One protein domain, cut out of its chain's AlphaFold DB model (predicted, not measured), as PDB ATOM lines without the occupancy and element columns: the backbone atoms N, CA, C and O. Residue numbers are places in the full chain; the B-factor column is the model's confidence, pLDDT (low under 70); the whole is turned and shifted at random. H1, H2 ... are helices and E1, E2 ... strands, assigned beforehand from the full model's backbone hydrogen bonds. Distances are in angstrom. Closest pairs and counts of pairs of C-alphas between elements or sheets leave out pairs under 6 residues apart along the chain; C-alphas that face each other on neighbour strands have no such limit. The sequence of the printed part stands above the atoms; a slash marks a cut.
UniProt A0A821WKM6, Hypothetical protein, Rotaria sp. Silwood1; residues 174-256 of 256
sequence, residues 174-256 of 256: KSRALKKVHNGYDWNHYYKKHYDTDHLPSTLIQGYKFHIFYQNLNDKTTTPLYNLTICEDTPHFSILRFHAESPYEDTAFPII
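This is residues 174 to 256 of the 256 residues of the protein "Hypothetical protein" of Rotaria sp. Silwood1 (UniProt A0A821WKM6). A long two-stranded ribbon, E1 and E2, has tiny helix H1 in the loop at one end; toward its other end a small antiparallel sheet, E3 - E4 - E5, sits loosely beside it. The 83 printed residues hold E1 H1 E2 E3 E4 E5: mostly strand, under half in named elements. It is only just extended, close to loose: radius of gyration of the C-alphas 17.9 A, spans 56 by 29 by 18 A.

Find C-alpha 176 at (241.331, 240.241, 275.873); E1 runs 26.1 A to 184. H1 is 191 to 194; E2, 204 to 213, 27.3 A. Then come E3, 225 to 230, E4, 238 to 243, and E5, 251 to 255, ending at (236.666, 226.276, 265.221).

E1 and E2 are antiparallel: N 178 and O 211, 2.8 A. E3 E4 E5 form a meander, each strand the antiparallel neighbour of the one before: N 227 and O 241, N 253 and O 240, both 2.8 A. The closest C-alphas of E2 and E5, Tyr 208 and Ile 255, are 7.9 A apart. H1 is too short for an O i to N i+4 pair; its one O i to N i+3 pair is within range.

C-alphas 193 and 218, the farthest apart, stand 56.3 A apart. E2 to E3 is a long link. The printed part has no cut; no printed residue is under 70 in pLDDT.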
ATOM      1  N   LYS A 174     239.023 237.639 282.430       72.56
ATOM      2  CA  LYS A 174     239.033 237.152 281.052       72.56
ATOM      3  C   LYS A 174     240.139 237.856 280.279       72.56
ATOM      4  O   LYS A 174     240.274 239.082 280.348       72.56
ATOM      5  N   SER A 175     240.927 237.081 279.543       72.81
ATOM      6  CA  SER A 175     241.910 237.640 278.621       72.81
ATOM      7  C   SER A 175     241.199 238.458 277.536       72.81
ATOM      8  O   SER A 175     240.057 238.183 277.155       72.81
ATOM      9  N   ARG A 176     241.859 239.503 277.024       80.06
ATOM     10  CA  ARG A 176     241.331 240.241 275.873       80.06
ATOM     11  C   ARG A 176     241.777 239.509 274.614       80.06
ATOM     12  O   ARG A 176     242.962 239.520 274.296       80.06
ATOM     13  N   ALA A 177     240.841 238.920 273.881       81.94
ATOM     14  CA  ALA A 177     241.127 238.176 272.661       81.94
ATOM     15  C   ALA A 177     240.431 238.790 271.440       81.94
ATOM     16  O   ALA A 177     239.262 239.171 271.498       81.94
ATOM     17  N   LEU A 178     241.150 238.872 270.320       84.56
ATOM     18  CA  LEU A 178     240.606 239.189 269.002       84.56
ATOM     19  C   LEU A 178     240.710 237.939 268.125       84.56
ATOM     20  O   LEU A 178     241.807 237.426 267.900       84.56
ATOM     21  N   LYS A 179     239.571 237.467 267.615       84.38
ATOM     22  CA  LYS A 179     239.490 236.376 266.638       84.38
ATOM     23  C   LYS A 179     239.235 236.972 265.258       84.38
ATOM     24  O   LYS A 179     238.226 237.643 265.060       84.38
ATOM     25  N   LYS A 180     240.123 236.706 264.300       88.06
ATOM     26  CA  LYS A 180     239.910 237.010 262.881       88.06
ATOM     27  C   LYS A 180     239.768 235.697 262.116       88.06
ATOM     28  O   LYS A 180     240.683 234.876 262.128       88.06
ATOM     29  N   VAL A 181     238.617 235.498 261.482       89.25
ATOM     30  CA  VAL A 181     238.377 234.352 260.594       89.25
ATOM     31  C   VAL A 181     238.863 234.731 259.201       89.25
ATOM     32  O   VAL A 181     238.521 235.806 258.701       89.25
ATOM     33  N   HIS A 182     239.709 233.895 258.609       84.12
ATOM     34  CA  HIS A 182     240.122 234.048 257.224       84.12
ATOM     35  C   HIS A 182     239.218 233.186 256.349       84.12
ATOM     36  O   HIS A 182     239.295 231.956 256.367       84.12
ATOM     37  N   ASN A 183     238.345 233.861 255.608       82.00
ATOM     38  CA  ASN A 183     237.464 233.238 254.638       82.00
ATOM     39  C   ASN A 183     238.122 233.338 253.264       82.00
ATOM     40  O   ASN A 183     238.608 234.407 252.891       82.00
ATOM     41  N   GLY A 184     238.100 232.247 252.515       81.31
ATOM     42  CA  GLY A 184     238.573 232.215 251.141       81.31
ATOM     43  C   GLY A 184     237.823 231.171 250.333       81.31
ATOM     44  O   GLY A 184     236.871 230.555 250.806       81.31
ATOM     45  N   TYR A 185     238.238 230.993 249.089       78.00
ATOM     46  CA  TYR A 185     237.625 230.035 248.181       78.00
ATOM     47  C   TYR A 185     238.587 228.886 247.946       78.00
ATOM     48  O   TYR A 185     239.783 229.103 247.746       78.00
ATOM     49  N   ASP A 186     238.060 227.671 247.968       77.44
ATOM     50  CA  ASP A 186     238.787 226.511 247.480       77.44
ATOM     51  C   ASP A 186     238.431 226.310 246.001       77.44
ATOM     52  O   ASP A 186     237.323 225.888 245.664       77.44
ATOM     53  N   TRP A 187     239.335 226.692 245.095       74.38
ATOM     54  CA  TRP A 187     239.108 226.598 243.649       74.38
ATOM     55  C   TRP A 187     239.315 225.167 243.150       74.38
ATOM     56  O   TRP A 187     240.303 224.849 242.489       74.38
ATOM     57  N   ASN A 188     238.344 224.300 243.420       79.44
ATOM     58  CA  ASN A 188     238.293 222.985 242.790       79.44
ATOM     59  C   ASN A 188     237.935 223.105 241.287       79.44
ATOM     60  O   ASN A 188     237.239 224.034 240.868       79.44
ATOM     61  N   HIS A 189     238.348 222.127 240.469       78.94
ATOM     62  CA  HIS A 189     238.029 222.021 239.033       78.94
ATOM     63  C   HIS A 189     236.522 222.073 238.754       78.94
ATOM     64  O   HIS A 189     236.097 222.575 237.718       78.94
ATOM     65  N   TYR A 190     235.712 221.585 239.696       79.81
ATOM     66  CA  TYR A 190     234.259 221.714 239.650       79.81
ATOM     67  C   TYR A 190     233.804 223.176 239.781       79.81
ATOM     68  O   TYR A 190     233.076 223.671 238.924       79.81
ATOM     69  N   TYR A 191     234.280 223.894 240.804       79.69
ATOM     70  CA  TYR A 191     233.909 225.290 241.043       79.69
ATOM     71  C   TYR A 191     234.312 226.191 239.877       79.69
ATOM     72  O   TYR A 191     233.526 227.019 239.432       79.69
ATOM     73  N   LYS A 192     235.485 225.936 239.293       79.81
ATOM     74  CA  LYS A 192     235.993 226.673 238.132       79.81
ATOM     75  C   LYS A 192     235.130 226.534 236.865       79.81
ATOM     76  O   LYS A 192     235.270 227.343 235.957       79.81
ATOM     77  N   LYS A 193     234.282 225.503 236.775       83.00
ATOM     78  CA  LYS A 193     233.392 225.260 235.624       83.00
ATOM     79  C   LYS A 193     231.978 225.807 235.800       83.00
ATOM     80  O   LYS A 193     231.270 225.930 234.809       83.00
ATOM     81  N   HIS A 194     231.558 226.045 237.040       78.69
ATOM     82  CA  HIS A 194     230.169 226.363 237.376       78.69
ATOM     83  C   HIS A 194     229.988 227.736 238.030       78.69
ATOM     84  O   HIS A 194     228.851 228.181 238.157       78.69
ATOM     85  N   TYR A 195     231.076 228.388 238.447       80.94
ATOM     86  CA  TYR A 195     231.052 229.699 239.088       80.94
ATOM     87  C   TYR A 195     231.903 230.682 238.282       80.94
ATOM     88  O   TYR A 195     233.094 230.450 238.065       80.94
ATOM     89  N   ASP A 196     231.268 231.770 237.860       79.00
ATOM     90  CA  ASP A 196     231.880 232.868 237.110       79.00
ATOM     91  C   ASP A 196     232.218 234.047 238.041       79.00
ATOM     92  O   ASP A 196     231.889 234.041 239.229       79.00
ATOM     93  N   THR A 197     232.856 235.095 237.511       75.50
ATOM     94  CA  THR A 197     233.215 236.315 238.266       75.50
ATOM     95  C   THR A 197     232.005 237.005 238.908       75.50
ATOM     96  O   THR A 197     232.144 237.606 239.972       75.50
ATOM     97  N   ASP A 198     230.822 236.851 238.312       77.44
ATOM     98  CA  ASP A 198     229.579 237.475 238.778       77.44
ATOM     99  C   ASP A 198     228.780 236.591 239.753       77.44
ATOM    100  O   ASP A 198     227.897 237.075 240.460       77.44
ATOM    101  N   HIS A 199     229.118 235.301 239.849       76.62
ATOM    102  CA  HIS A 199     228.477 234.342 240.748       76.62
ATOM    103  C   HIS A 199     229.563 233.576 241.493       76.62
ATOM    104  O   HIS A 199     229.910 232.454 241.134       76.62
ATOM    105  N   LEU A 200     230.134 234.209 242.517       72.38
ATOM    106  CA  LEU A 200     231.182 233.597 243.327       72.38
ATOM    107  C   LEU A 200     230.613 232.440 244.170       72.38
ATOM    108  O   LEU A 200     229.477 232.532 244.650       72.38
ATOM    109  N   PRO A 201     231.385 231.359 244.389       73.81
ATOM    110  CA  PRO A 201     230.970 230.283 245.282       73.81
ATOM    111  C   PRO A 201     230.834 230.787 246.723       73.81
ATOM    112  O   PRO A 201     231.271 231.888 247.060       73.81
ATOM    113  N   SER A 202     230.227 229.995 247.609       80.00
ATOM    114  CA  SER A 202     230.215 230.334 249.032       80.00
ATOM    115  C   SER A 202     231.642 230.313 249.590       80.00
ATOM    116  O   SER A 202     232.451 229.438 249.278       80.00
ATOM    117  N   THR A 203     231.981 231.308 250.409       77.88
ATOM    118  CA  THR A 203     233.299 231.374 251.048       77.88
ATOM    119  C   THR A 203     233.448 230.244 252.065       77.88
ATOM    120  O   THR A 203     232.575 230.070 252.918       77.88
ATOM    121  N   LEU A 204     234.572 229.536 252.028       84.25
ATOM    122  CA  LEU A 204     234.962 228.523 253.003       84.25
ATOM    123  C   LEU A 204     235.946 229.121 254.019       84.25
ATOM    124  O   LEU A 204     236.681 230.066 253.721       84.25
ATOM    125  N   ILE A 205     235.970 228.583 255.239       87.25
ATOM    126  CA  ILE A 205     236.940 229.007 256.254       87.25
ATOM    127  C   ILE A 205     238.285 228.351 255.934       87.25
ATOM    128  O   ILE A 205     238.414 227.136 256.016       87.25
ATOM    129  N   GLN A 206     239.284 229.155 255.573       84.69
ATOM    130  CA  GLN A 206     240.643 228.679 255.281       84.69
ATOM    131  C   GLN A 206     241.532 228.656 256.527       84.69
ATOM    132  O   GLN A 206     242.509 227.915 256.583       84.69
ATOM    133  N   GLY A 207     241.221 229.479 257.531       89.44
ATOM    134  CA  GLY A 207     241.976 229.481 258.776       89.44
ATOM    135  C   GLY A 207     241.509 230.516 259.791       89.44
ATOM    136  O   GLY A 207     240.670 231.379 259.519       89.44
ATOM    137  N   TYR A 208     242.099 230.446 260.980       92.38
ATOM    138  CA  TYR A 208     241.821 231.352 262.088       92.38
ATOM    139  C   TYR A 208     243.098 232.048 262.546       92.38
ATOM    140  O   TYR A 208     244.154 231.429 262.658       92.38
ATOM    141  N   LYS A 209     242.991 233.340 262.864       91.88
ATOM    142  CA  LYS A 209     244.061 234.107 263.501       91.88
ATOM    143  C   LYS A 209     243.571 234.661 264.831       91.88
ATOM    144  O   LYS A 209     242.635 235.462 264.868       91.88
ATOM    145  N   PHE A 210     244.222 234.250 265.911       92.56
ATOM    146  CA  PHE A 210     243.908 234.686 267.267       92.56
ATOM    147  C   PHE A 210     244.992 235.632 267.768       92.56
ATOM    148  O   PHE A 210     246.175 235.306 267.734       92.56
ATOM    149  N   HIS A 211     244.596 236.818 268.216       91.62
ATOM    150  CA  HIS A 211     245.465 237.730 268.956       91.62
ATOM    151  C   HIS A 211     244.945 237.784 270.393       91.62
ATOM    152  O   HIS A 211     243.923 238.423 270.653       91.62
ATOM    153  N   ILE A 212     245.619 237.090 271.309       90.12
ATOM    154  CA  ILE A 212     245.235 237.018 272.724       90.12
ATOM    155  C   ILE A 212     246.232 237.836 273.537       90.12
ATOM    156  O   ILE A 212     247.440 237.636 273.433       90.12
ATOM    157  N   PHE A 213     245.724 238.790 274.315       87.81
ATOM    158  CA  PHE A 213     246.537 239.726 275.078       87.81
ATOM    159  C   PHE A 213     246.503 239.390 276.570       87.81
ATOM    160  O   PHE A 213     245.470 239.547 277.227       87.81
ATOM    161  N   TYR A 214     247.668 239.024 277.106       86.25
ATOM    162  CA  TYR A 214     247.913 238.819 278.533       86.25
ATOM    163  C   TYR A 214     248.791 239.959 279.063       86.25
ATOM    164  O   TYR A 214     250.013 239.916 278.982       86.25
ATOM    165  N   GLN A 215     248.166 241.042 279.526       82.25
ATOM    166  CA  GLN A 215     248.878 242.266 279.932       82.25
ATOM    167  C   GLN A 215     249.414 242.210 281.371       82.25
ATOM    168  O   GLN A 215     250.414 242.855 281.672       82.25
ATOM    169  N   ASN A 216     248.765 241.433 282.241       75.81
ATOM    170  CA  ASN A 216     249.032 241.351 283.677       75.81
ATOM    171  C   ASN A 216     249.297 239.895 284.094       75.81
ATOM    172  O   ASN A 216     248.622 239.367 284.974       75.81
ATOM    173  N   LEU A 217     250.217 239.216 283.404       77.00
ATOM    174  CA  LEU A 217     250.670 237.886 283.815       77.00
ATOM    175  C   LEU A 217     251.595 238.046 285.027       77.00
ATOM    176  O   LEU A 217     252.488 238.899 284.989       77.00
ATOM    177  N   ASN A 218     251.369 237.268 286.087       72.94
ATOM    178  CA  ASN A 218     252.212 237.326 287.283       72.94
ATOM    179  C   ASN A 218     253.653 236.925 286.930       72.94
ATOM    180  O   ASN A 218     254.583 237.690 287.186       72.94
ATOM    181  N   ASP A 219     253.799 235.806 286.215       79.75
ATOM    182  CA  ASP A 219     255.075 235.318 285.697       79.75
ATOM    183  C   ASP A 219     255.154 235.529 284.187       79.75
ATOM    184  O   ASP A 219     254.556 234.804 283.395       79.75
ATOM    185  N   LYS A 220     255.921 236.538 283.765       80.12
ATOM    186  CA  LYS A 220     256.110 236.879 282.340       80.12
ATOM    187  C   LYS A 220     256.949 235.856 281.566       80.12
ATOM    188  O   LYS A 220     257.060 235.968 280.350       80.12
ATOM    189  N   THR A 221     257.572 234.911 282.261       81.94
ATOM    190  CA  THR A 221     258.386 233.834 281.683       81.94
ATOM    191  C   THR A 221     257.532 232.672 281.187       81.94
ATOM    192  O   THR A 221     257.959 231.929 280.305       81.94
ATOM    193  N   THR A 222     256.322 232.516 281.723       79.81
ATOM    194  CA  THR A 222     255.435 231.408 281.383       79.81
ATOM    195  C   THR A 222     254.644 231.741 280.124       79.81
ATOM    196  O   THR A 222     253.898 232.718 280.069       79.81
ATOM    197  N   THR A 223     254.808 230.922 279.087       82.75
ATOM    198  CA  THR A 223     254.059 231.071 277.833       82.75
ATOM    199  C   THR A 223     252.718 230.341 277.949       82.75
ATOM    200  O   THR A 223     252.703 229.189 278.377       82.75
ATOM    201  N   PRO A 224     251.590 230.969 277.570       88.44
ATOM    202  CA  PRO A 224     250.282 230.324 277.597       88.44
ATOM    203  C   PRO A 224     250.239 229.122 276.648       88.44
ATOM    204  O   PRO A 224     250.736 229.182 275.520       88.44
ATOM    205  N   LEU A 225     249.611 228.043 277.102       90.94
ATOM    206  CA  LEU A 225     249.477 226.795 276.357       90.94
ATOM    207  C   LEU A 225     248.128 226.737 275.643       90.94
ATOM    208  O   LEU A 225     247.193 227.463 275.981       90.94
ATOM    209  N   TYR A 226     248.006 225.861 274.650       93.19
ATOM    210  CA  TYR A 226     246.732 225.603 273.989       93.19
ATOM    211  C   TYR A 226     246.494 224.104 273.835       93.19
ATOM    212  O   TYR A 226     247.428 223.338 273.622       93.19
ATOM    213  N   ASN A 227     245.225 223.716 273.905       93.81
ATOM    214  CA  ASN A 227     244.752 222.355 273.690       93.81
ATOM    215  C   ASN A 227     243.612 222.373 272.667       93.81
ATOM    216  O   ASN A 227     242.773 223.277 272.681       93.81
ATOM    217  N   LEU A 228     243.580 221.373 271.786       93.75
ATOM    218  CA  LEU A 228     242.514 221.182 270.807       93.75
ATOM    219  C   LEU A 228     241.698 219.946 271.186       93.75
ATOM    220  O   LEU A 228     242.241 218.846 271.256       93.75
ATOM    221  N   THR A 229     240.401 220.128 271.406       92.88
ATOM    222  CA  THR A 229     239.470 219.038 271.723       92.88
ATOM    223  C   THR A 229     238.364 218.992 270.682       92.88
ATOM    224  O   THR A 229     237.676 219.990 270.478       92.88
ATOM    225  N   ILE A 230     238.176 217.849 270.029       91.94
ATOM    226  CA  ILE A 230     237.070 217.645 269.086       91.94
ATOM    227  C   ILE A 230     235.777 217.494 269.895       91.94
ATOM    228  O   ILE A 230     235.785 216.844 270.941       91.94
ATOM    229  N   CYS A 231     234.679 218.105 269.448       88.88
ATOM    230  CA  CYS A 231     233.387 217.934 270.112       88.88
ATOM    231  C   CYS A 231     232.780 216.575 269.746       88.88
ATOM    232  O   CYS A 231     232.649 216.262 268.565       88.88
ATOM    233  N   GLU A 232     232.348 215.801 270.743       86.75
ATOM    234  CA  GLU A 232     231.685 214.508 270.512       86.75
ATOM    235  C   GLU A 232     230.317 214.679 269.828       86.75
ATOM    236  O   GLU A 232     229.976 213.913 268.930       86.75
ATOM    237  N   ASP A 233     229.575 215.739 270.172       85.19
ATOM    238  CA  ASP A 233     228.244 216.009 269.609       85.19
ATOM    239  C   ASP A 233     228.288 216.515 268.157       85.19
ATOM    240  O   ASP A 233     227.334 216.345 267.396       85.19
ATOM    241  N   THR A 234     229.380 217.178 267.758       88.38
ATOM    242  CA  THR A 234     229.533 217.782 266.425       88.38
ATOM    243  C   THR A 234     230.971 217.621 265.908       88.38
ATOM    244  O   THR A 234     231.814 218.484 266.145       88.38
ATOM    245  N   PRO A 235     231.276 216.558 265.138       86.38
ATOM    246  CA  PRO A 235     232.653 216.228 264.744       86.38
ATOM    247  C   PRO A 235     233.270 217.226 263.751       86.38
ATOM    248  O   PRO A 235     234.478 217.229 263.547       86.38
ATOM    249  N   HIS A 236     232.446 218.077 263.132       84.88
ATOM    250  CA  HIS A 236     232.892 219.178 262.274       84.88
ATOM    251  C   HIS A 236     233.363 220.405 263.058       84.88
ATOM    252  O   HIS A 236     233.765 221.382 262.440       84.88
ATOM    253  N   PHE A 237     233.259 220.391 264.390       88.31
ATOM    254  CA  PHE A 237     233.709 221.483 265.233       88.31
ATOM    255  C   PHE A 237     234.665 220.977 266.309       88.31
ATOM    256  O   PHE A 237     234.424 219.996 267.014       88.31
ATOM    257  N   SER A 238     235.752 221.714 266.476       92.00
ATOM    258  CA  SER A 238     236.720 221.518 267.545       92.00
ATOM    259  C   SER A 238     236.769 222.754 268.434       92.00
ATOM    260  O   SER A 238     236.597 223.885 267.985       92.00
ATOM    261  N   ILE A 239     237.009 222.552 269.720       92.94
ATOM    262  CA  ILE A 239     237.214 223.624 270.688       92.94
ATOM    263  C   ILE A 239     238.716 223.794 270.883       92.94
ATOM    264  O   ILE A 239     239.412 222.890 271.342       92.94
ATOM    265  N   LEU A 240     239.210 224.981 270.543       93.94
ATOM    266  CA  LEU A 240     240.568 225.413 270.838       93.94
ATOM    267  C   LEU A 240     240.566 226.162 272.173       93.94
ATOM    268  O   LEU A 240     240.018 227.264 272.256       93.94
ATOM    269  N   ARG A 241     241.166 225.575 273.210       93.00
ATOM    270  CA  ARG A 241     241.248 226.145 274.562       93.00
ATOM    271  C   ARG A 241     242.653 226.658 274.837       93.00
ATOM    272  O   ARG A 241     243.616 225.909 274.734       93.00
ATOM    273  N   PHE A 242     242.752 227.926 275.204       92.06
ATOM    274  CA  PHE A 242     243.974 228.573 275.657       92.06
ATOM    275  C   PHE A 242     244.007 228.579 277.178       92.06
ATOM    276  O   PHE A 242     243.064 229.055 277.812       92.06
ATOM    277  N   HIS A 243     245.101 228.066 277.725       89.50
ATOM    278  CA  HIS A 243     245.391 228.020 279.145       89.50
ATOM    279  C   HIS A 243     246.455 229.053 279.483       89.50
ATOM    280  O   HIS A 243     247.519 229.098 278.859       89.50
ATOM    281  N   ALA A 244     246.159 229.886 280.471       87.50
ATOM    282  CA  ALA A 244     247.083 230.876 280.990       87.50
ATOM    283  C   ALA A 244     247.183 230.732 282.505       87.50
ATOM    284  O   ALA A 244     246.246 230.285 283.160       87.50
ATOM    285  N   GLU A 245     248.330 231.118 283.051       82.44
ATOM    286  CA  GLU A 245     248.548 231.103 284.492       82.44
ATOM    287  C   GLU A 245     247.644 232.138 285.191       82.44
ATOM    288  O   GLU A 245     247.187 233.118 284.582       82.44
ATOM    289  N   SER A 246     247.406 231.943 286.491       76.94
ATOM    290  CA  SER A 246     246.698 232.916 287.336       76.94
ATOM    291  C   SER A 246     247.251 234.335 287.099       76.94
ATOM    292  O   SER A 246     248.475 234.512 287.091       76.94
ATOM    293  N   PRO A 247     246.414 235.368 286.868       79.69
ATOM    294  CA  PRO A 247     244.993 235.513 287.223       79.69
ATOM    295  C   PRO A 247     243.991 235.299 286.069       79.69
ATOM    296  O   PRO A 247     242.821 235.691 286.194       79.69
ATOM    297  N   TYR A 248     244.438 234.776 284.924       83.31
ATOM    298  CA  TYR A 248     243.587 234.663 283.740       83.31
ATOM    299  C   TYR A 248     242.764 233.378 283.740       83.31
ATOM    300  O   TYR A 248     243.246 232.312 284.097       83.31
ATOM    301  N   GLU A 249     241.508 233.495 283.320       85.75
ATOM    302  CA  GLU A 249     240.654 232.338 283.057       85.75
ATOM    303  C   GLU A 249     240.944 231.768 281.661       85.75
ATOM    304  O   GLU A 249     241.208 232.514 280.705       85.75
ATOM    305  N   ASP A 250     240.845 230.446 281.538       88.31
ATOM    306  CA  ASP A 250     240.988 229.757 280.263       88.31
ATOM    307  C   ASP A 250     239.996 230.290 279.228       88.31
ATOM    308  O   ASP A 250     238.805 230.474 279.485       88.31
ATOM    309  N   THR A 251     240.487 230.514 278.013       88.38
ATOM    310  CA  THR A 251     239.680 231.065 276.922       88.38
ATOM    311  C   THR A 251     239.503 230.010 275.839       88.38
ATOM    312  O   THR A 251     240.485 229.527 275.288       88.38
ATOM    313  N   ALA A 252     238.260 229.661 275.504       91.12
ATOM    314  CA  ALA A 252     237.952 228.631 274.515       91.12
ATOM    315  C   ALA A 252     237.235 229.207 273.286       91.12
ATOM    316  O   ALA A 252     236.341 230.045 273.412       91.12
ATOM    317  N   PHE A 253     237.610 228.737 272.095       90.38
ATOM    318  CA  PHE A 253     236.996 229.130 270.829       90.38
ATOM    319  C   PHE A 253     236.559 227.907 270.024       90.38
ATOM    320  O   PHE A 253     237.398 227.054 269.743       90.38
ATOM    321  N   PRO A 254     235.298 227.853 269.563       89.75
ATOM    322  CA  PRO A 254     234.898 226.868 268.573       89.75
ATOM    323  C   PRO A 254     235.504 227.233 267.211       89.75
ATOM    324  O   PRO A 254     235.457 228.397 266.771       89.75
ATOM    325  N   ILE A 255     236.093 226.239 266.566       91.44
ATOM    326  CA  ILE A 255     236.666 226.276 265.221       91.44
ATOM    327  C   ILE A 255     236.147 225.080 264.420       91.44
ATOM    328  O   ILE A 255     235.689 224.107 265.013       91.44
ATOM    329  N   ILE A 256     236.170 225.195 263.093       87.69
ATOM    330  CA  ILE A 256     235.848 224.106 262.159       87.69
ATOM    331  C   ILE A 256     237.091 223.245 261.950       87.69
ATOM    332  O   ILE A 256     238.176 223.860 261.819       87.69
TER     333      ILE A 256